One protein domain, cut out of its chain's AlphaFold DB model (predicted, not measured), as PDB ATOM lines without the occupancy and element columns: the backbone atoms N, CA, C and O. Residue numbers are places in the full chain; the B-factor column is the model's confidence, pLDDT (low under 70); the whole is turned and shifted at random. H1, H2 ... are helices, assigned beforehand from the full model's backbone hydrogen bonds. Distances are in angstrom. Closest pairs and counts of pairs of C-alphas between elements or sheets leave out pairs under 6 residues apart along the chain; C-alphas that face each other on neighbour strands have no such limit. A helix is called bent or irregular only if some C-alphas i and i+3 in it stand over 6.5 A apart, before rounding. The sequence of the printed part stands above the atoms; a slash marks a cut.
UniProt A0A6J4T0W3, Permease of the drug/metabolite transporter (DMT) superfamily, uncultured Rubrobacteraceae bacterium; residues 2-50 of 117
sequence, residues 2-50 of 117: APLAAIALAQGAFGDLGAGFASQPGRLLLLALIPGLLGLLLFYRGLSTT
ATOM      1  N   ALA A   2     198.619 125.212 181.613       59.28
ATOM      2  CA  ALA A   2     198.766 124.434 180.369       59.28
ATOM      3  C   ALA A   2     198.901 122.879 180.442       59.28
ATOM      4  O   ALA A   2     198.855 122.268 179.375       59.28
ATOM      5  N   PRO A   3     199.048 122.180 181.594       77.69
ATOM      6  CA  PRO A   3     199.330 120.739 181.552       77.69
ATOM      7  C   PRO A   3     198.102 119.897 181.182       77.69
ATOM      8  O   PRO A   3     198.238 118.857 180.549       77.69
ATOM      9  N   LEU A   4     196.891 120.351 181.526       74.56
ATOM     10  CA  LEU A   4     195.675 119.558 181.335       74.56
ATOM     11  C   LEU A   4     195.307 119.404 179.853       74.56
ATOM     12  O   LEU A   4     194.938 118.318 179.420       74.56
ATOM     13  N   ALA A   5     195.461 120.476 179.070       78.06
ATOM     14  CA  ALA A   5     195.209 120.450 177.631       78.06
ATOM     15  C   ALA A   5     196.205 119.532 176.901       78.06
ATOM     16  O   ALA A   5     195.805 118.771 176.024       78.06
ATOM     17  N   ALA A   6     197.479 119.542 177.311       81.56
ATOM     18  CA  ALA A   6     198.496 118.644 176.765       81.56
ATOM     19  C   ALA A   6     198.212 117.172 177.109       81.56
ATOM     20  O   ALA A   6     198.323 116.312 176.239       81.56
ATOM     21  N   ILE A   7     197.778 116.885 178.343       81.06
ATOM     22  CA  ILE A   7     197.374 115.534 178.762       81.06
ATOM     23  C   ILE A   7     196.142 115.069 177.973       81.06
ATOM     24  O   ILE A   7     196.141 113.959 177.452       81.06
ATOM     25  N   ALA A   8     195.115 115.910 177.826       79.19
ATOM     26  CA  ALA A   8     193.899 115.559 177.089       79.19
ATOM     27  C   ALA A   8     194.168 115.273 175.601       79.19
ATOM     28  O   ALA A   8     193.594 114.342 175.035       79.19
ATOM     29  N   LEU A   9     195.066 116.043 174.975       80.44
ATOM     30  CA  LEU A   9     195.486 115.820 173.591       80.44
ATOM     31  C   LEU A   9     196.327 114.546 173.444       80.44
ATOM     32  O   LEU A   9     196.066 113.756 172.541       80.44
ATOM     33  N   ALA A  10     197.285 114.311 174.345       82.56
ATOM     34  CA  ALA A  10     198.127 113.113 174.323       82.56
ATOM     35  C   ALA A  10     197.328 111.817 174.553       82.56
ATOM     36  O   ALA A  10     197.670 110.781 173.993       82.56
ATOM     37  N   GLN A  11     196.248 111.882 175.338       82.06
ATOM     38  CA  GLN A  11     195.336 110.760 175.587       82.06
ATOM     39  C   GLN A  11     194.294 110.564 174.472       82.06
ATOM     40  O   GLN A  11     193.446 109.686 174.578       82.06
ATOM     41  N   GLY A  12     194.298 111.397 173.421       81.38
ATOM     42  CA  GLY A  12     193.307 111.309 172.343       81.38
ATOM     43  C   GLY A  12     191.870 111.591 172.798       81.38
ATOM     44  O   GLY A  12     190.924 111.216 172.106       81.38
ATOM     45  N   ALA A  13     191.692 112.280 173.933       80.06
ATOM     46  CA  ALA A  13     190.406 112.405 174.616       80.06
ATOM     47  C   ALA A  13     189.306 112.983 173.713       80.06
ATOM     48  O   ALA A  13     188.154 112.585 173.810       80.06
ATOM     49  N   PHE A  14     189.650 113.884 172.788       76.00
ATOM     50  CA  PHE A  14     188.682 114.476 171.859       76.00
ATOM     51  C   PHE A  14     188.102 113.478 170.846       76.00
ATOM     52  O   PHE A  14     186.926 113.589 170.502       76.00
ATOM     53  N   GLY A  15     188.888 112.498 170.392       79.62
ATOM     54  CA  GLY A  15     188.381 111.413 169.546       79.62
ATOM     55  C   GLY A  15     187.501 110.448 170.340       79.62
ATOM     56  O   GLY A  15     186.439 110.034 169.872       79.62
ATOM     57  N   ASP A  16     187.901 110.180 171.581       80.25
ATOM     58  CA  ASP A  16     187.185 109.303 172.507       80.25
ATOM     59  C   ASP A  16     185.838 109.897 172.955       80.25
ATOM     60  O   ASP A  16     184.854 109.177 173.116       80.25
ATOM     61  N   LEU A  17     185.744 111.230 173.057       79.81
ATOM     62  CA  LEU A  17     184.481 111.934 173.294       79.81
ATOM     63  C   LEU A  17     183.463 111.623 172.191       79.81
ATOM     64  O   LEU A  17     182.350 111.191 172.490       79.81
ATOM     65  N   GLY A  18     183.840 111.799 170.919       82.25
ATOM     66  CA  GLY A  18     182.954 111.525 169.781       82.25
ATOM     67  C   GLY A  18     182.508 110.061 169.716       82.25
ATOM     68  O   GLY A  18     181.323 109.779 169.523       82.25
ATOM     69  N   ALA A  19     183.434 109.129 169.956       83.69
ATOM     70  CA  ALA A  19     183.137 107.699 170.030       83.69
ATOM     71  C   ALA A  19     182.229 107.343 171.227       83.69
ATOM     72  O   ALA A  19     181.323 106.512 171.105       83.69
ATOM     73  N   GLY A  20     182.405 108.008 172.371       83.19
ATOM     74  CA  GLY A  20     181.547 107.880 173.551       83.19
ATOM     75  C   GLY A  20     180.102 108.317 173.288       83.19
ATOM     76  O   GLY A  20     179.162 107.610 173.659       83.19
ATOM     77  N   PHE A  21     179.908 109.433 172.575       85.62
ATOM     78  CA  PHE A  21     178.573 109.886 172.162       85.62
ATOM     79  C   PHE A  21     177.895 108.913 171.194       85.62
ATOM     80  O   PHE A  21     176.703 108.645 171.339       85.62
ATOM     81  N   ALA A  22     178.648 108.361 170.240       87.75
ATOM     82  CA  ALA A  22     178.120 107.403 169.272       87.75
ATOM     83  C   ALA A  22     177.776 106.043 169.904       87.75
ATOM     84  O   ALA A  22     176.798 105.407 169.511       87.75
ATOM     85  N   SER A  23     178.556 105.597 170.893       91.62
ATOM     86  CA  SER A  23     178.396 104.278 171.519       91.62
ATOM     87  C   SER A  23     177.315 104.229 172.602       91.62
ATOM     88  O   SER A  23     176.695 103.181 172.789       91.62
ATOM     89  N   GLN A  24     177.059 105.331 173.319       91.38
ATOM     90  CA  GLN A  24     176.091 105.358 174.428       91.38
ATOM     91  C   GLN A  24     175.118 106.557 174.406       91.38
ATOM     92  O   GLN A  24     174.873 107.166 175.455       91.38
ATOM     93  N   PRO A  25     174.487 106.888 173.264       90.44
ATOM     94  CA  PRO A  25     173.692 108.110 173.128       90.44
ATOM     95  C   PRO A  25     172.502 108.150 174.094       90.44
ATOM     96  O   PRO A  25     172.251 109.170 174.733       90.44
ATOM     97  N   GLY A  26     171.802 107.025 174.275       93.94
ATOM     98  CA  GLY A  26     170.650 106.945 175.179       93.94
ATOM     99  C   GLY A  26     171.025 107.162 176.647       93.94
ATOM    100  O   GLY A  26     170.333 107.877 177.365       93.94
ATOM    101  N   ARG A  27     172.155 106.604 177.096       92.75
ATOM    102  CA  ARG A  27     172.627 106.764 178.478       92.75
ATOM    103  C   ARG A  27     173.030 108.210 178.759       92.75
ATOM    104  O   ARG A  27     172.678 108.736 179.811       92.75
ATOM    105  N   LEU A  28     173.719 108.851 177.817       91.81
ATOM    106  CA  LEU A  28     174.095 110.262 177.922       91.81
ATOM    107  C   LEU A  28     172.867 111.171 177.912       91.81
ATOM    108  O   LEU A  28     172.793 112.086 178.726       91.81
ATOM    109  N   LEU A  29     171.880 110.879 177.061       94.19
ATOM    110  CA  LEU A  29     170.619 111.613 177.036       94.19
ATOM    111  C   LEU A  29     169.895 111.510 178.381       94.19
ATOM    112  O   LEU A  29     169.501 112.529 178.934       94.19
ATOM    113  N   LEU A  30     169.769 110.306 178.943       95.50
ATOM    114  CA  LEU A  30     169.131 110.108 180.249       95.50
ATOM    115  C   LEU A  30     169.873 110.839 181.372       95.50
ATOM    116  O   LEU A  30     169.233 111.415 182.247       95.50
ATOM    117  N   LEU A  31     171.207 110.854 181.339       94.44
ATOM    118  CA  LEU A  31     172.028 111.540 182.338       94.44
ATOM    119  C   LEU A  31     171.922 113.069 182.200       94.44
ATOM    120  O   LEU A  31     171.801 113.781 183.193       94.44
ATOM    121  N   ALA A  32     171.880 113.582 180.973       94.31
ATOM    122  CA  ALA A  32     171.647 114.999 180.722       94.31
ATOM    123  C   ALA A  32     170.228 115.423 181.127       94.31
ATOM    124  O   ALA A  32     170.047 116.500 181.690       94.31
ATOM    125  N   LEU A  33     169.220 114.588 180.869       97.00
ATOM    126  CA  LEU A  33     167.825 114.960 181.078       97.00
ATOM    127  C   LEU A  33     167.383 114.783 182.531       97.00
ATOM    128  O   LEU A  33     166.738 115.674 183.070       97.00
ATOM    129  N   ILE A  34     167.726 113.664 183.176       94.88
ATOM    130  CA  ILE A  34     167.200 113.324 184.504       94.88
ATOM    131  C   ILE A  34     167.988 114.042 185.614       94.88
ATOM    132  O   ILE A  34     167.450 114.988 186.193       94.88
ATOM    133  N   PRO A  35     169.245 113.679 185.935       90.50
ATOM    134  CA  PRO A  35     169.976 114.396 186.973       90.50
ATOM    135  C   PRO A  35     170.441 115.787 186.518       90.50
ATOM    136  O   PRO A  35     170.573 116.665 187.363       90.50
ATOM    137  N   GLY A  36     170.654 116.013 185.214       92.06
ATOM    138  CA  GLY A  36     171.032 117.326 184.682       92.06
ATOM    139  C   GLY A  36     169.862 118.316 184.645       92.06
ATOM    140  O   GLY A  36     169.770 119.212 185.480       92.06
ATOM    141  N   LEU A  37     168.965 118.169 183.670       95.69
ATOM    142  CA  LEU A  37     167.916 119.152 183.397       95.69
ATOM    143  C   LEU A  37     166.780 119.110 184.427       95.69
ATOM    144  O   LEU A  37     166.456 120.141 185.011       95.69
ATOM    145  N   LEU A  38     166.174 117.944 184.672       95.94
ATOM    146  CA  LEU A  38     165.050 117.829 185.610       95.94
ATOM    147  C   LEU A  38     165.473 118.176 187.041       95.94
ATOM    148  O   LEU A  38     164.743 118.896 187.724       95.94
ATOM    149  N   GLY A  39     166.657 117.728 187.472       90.38
ATOM    150  CA  GLY A  39     167.230 118.103 188.767       90.38
ATOM    151  C   GLY A  39     167.374 119.620 188.923       90.38
ATOM    152  O   GLY A  39     166.934 120.186 189.925       90.38
ATOM    153  N   LEU A  40     167.906 120.292 187.898       90.62
ATOM    154  CA  LEU A  40     168.088 121.742 187.902       90.62
ATOM    155  C   LEU A  40     166.754 122.506 187.898       90.62
ATOM    156  O   LEU A  40     166.584 123.468 188.649       90.62
ATOM    157  N   LEU A  41     165.782 122.065 187.095       93.19
ATOM    158  CA  LEU A  41     164.445 122.665 187.063       93.19
ATOM    159  C   LEU A  41     163.739 122.540 188.419       93.19
ATOM    160  O   LEU A  41     163.118 123.498 188.885       93.19
ATOM    161  N   LEU A  42     163.857 121.381 189.072       88.69
ATOM    162  CA  LEU A  42     163.294 121.167 190.402       88.69
ATOM    163  C   LEU A  42     163.989 122.039 191.457       88.69
ATOM    164  O   LEU A  42     163.306 122.615 192.301       88.69
ATOM    165  N   PHE A  43     165.314 122.193 191.379       84.44
ATOM    166  CA  PHE A  43     166.075 123.082 192.258       84.44
ATOM    167  C   PHE A  43     165.608 124.538 192.141       84.44
ATOM    168  O   PHE A  43     165.262 125.155 193.150       84.44
ATOM    169  N   TYR A  44     165.507 125.074 190.921       87.31
ATOM    170  CA  TYR A  44     165.033 126.447 190.713       87.31
ATOM    171  C   TYR A  44     163.580 126.642 191.143       87.31
ATOM    172  O   TYR A  44     163.235 127.672 191.726       87.31
ATOM    173  N   ARG A  45     162.727 125.641 190.914       85.56
ATOM    174  CA  ARG A  45     161.350 125.651 191.416       85.56
ATOM    175  C   ARG A  45     161.293 125.613 192.948       85.56
ATOM    176  O   ARG A  45     160.416 126.235 193.539       85.56
ATOM    177  N   GLY A  46     162.210 124.898 193.594       80.88
ATOM    178  CA  GLY A  46     162.349 124.899 195.047       80.88
ATOM    179  C   GLY A  46     162.759 126.276 195.568       80.88
ATOM    180  O   GLY A  46     162.110 126.809 196.467       80.88
ATOM    181  N   LEU A  47     163.768 126.905 194.960       77.31
ATOM    182  CA  LEU A  47     164.260 128.226 195.371       77.31
ATOM    183  C   LEU A  47     163.173 129.309 195.392       77.31
ATOM    184  O   LEU A  47     163.200 130.174 196.263       77.31
ATOM    185  N   SER A  48     162.199 129.255 194.482       72.62
ATOM    186  CA  SER A  48     161.151 130.280 194.395       72.62
ATOM    187  C   SER A  48     160.102 130.217 195.511       72.62
ATOM    188  O   SER A  48     159.301 131.141 195.637       72.62
ATOM    189  N   THR A  49     160.074 129.154 196.324       69.75
ATOM    190  CA  THR A  49     158.974 128.899 197.275       69.75
ATOM    191  C   THR A  49     159.413 128.468 198.680       69.75
ATOM    192  O   THR A  49     158.567 128.265 199.554       69.75
ATOM    193  N   THR A  50     160.717 128.347 198.946       74.19
ATOM    194  CA  THR A  50     161.212 127.566 200.092       74.19
ATOM    195  C   THR A  50     161.766 128.416 201.245       74.19
ATOM    196  O   THR A  50     162.655 129.244 201.067       74.19
TER     197      THR A  50
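Overview. This is residues 2 to 50 of the 117 residues of the protein "Permease of the drug/metabolite transporter (DMT) superfamily" of uncultured Rubrobacteraceae bacterium (UniProt A0A6J4T0W3). Three helices follow one another end to end in an open, flat V with an empty middle: the long helix H3 makes one arm, H1 and H2 together make the other, and the corner lies where H2 gives way to H3. The arm of H1 and H2 has a second corner of its own at residues 11 and 12, and H1 and H3, at the two far ends, stay apart. You are reading 49 printed residues with three named helices, in the order H1, H2, H3, and no named strand; the class is all helix. The whole is extended, with a radius of gyration of the C-alphas of 16.5 A, and the C-alphas span 48 by 30 by 8 A.

Arrangement. Start with H1, residues 3 to 10, and go on over a tight link of 2 residues to H2, residues 13 to 23. These two are close but not clearly touching; look at their closest C-alphas, those of Ala 8 and Phe 14, 7.5 A apart. They run the same way at a steep tilt of 59 degrees. After one residue, Gln 24, again a tight link, comes H3, residues 25 to 47. H2 and H3 are close but not clearly touching, and their closest C-alphas are those of Phe 21 and Leu 28, 7.3 A apart. Their lines are about perpendicular, at 84 degrees. H1 and H3 are apart. Within H1 each O i to N i+4 pair is within hydrogen-bond range; in H2 it is 6 of 7 pairs and in H3 15 of 19.

Along the chain. Find C-alpha 3 at (199.330, 120.739, 181.552), where H1 begins; it runs to Ala 10. H2 starts at C-alpha 13, at (190.406, 112.405, 174.616), and covers 14.8 A from first to last C-alpha, ending at Ser 23. From Pro 25, H3 covers 31.4 A and ends at C-alpha 47, at (164.260, 128.226, 195.371). H3 is neither bent nor irregular, but only just: C-alphas 32 and 35 are 6.5 A apart.

Size, cuts and confidence. The two C-alphas farthest apart are those of Ala 10 and Thr 49, at 48.1 A, while those of Ala 2 and Thr 50, the first and last printed, are 42.5 A apart. Residues 30 to 50, of which 30 to 47 belong to H3, stand free. The printed part runs from residue 2 to residue 50 without a cut, and neither link between helices is long. The mean pLDDT of the printed part is 85.1, and in this model residues 2 and 49 are under 70.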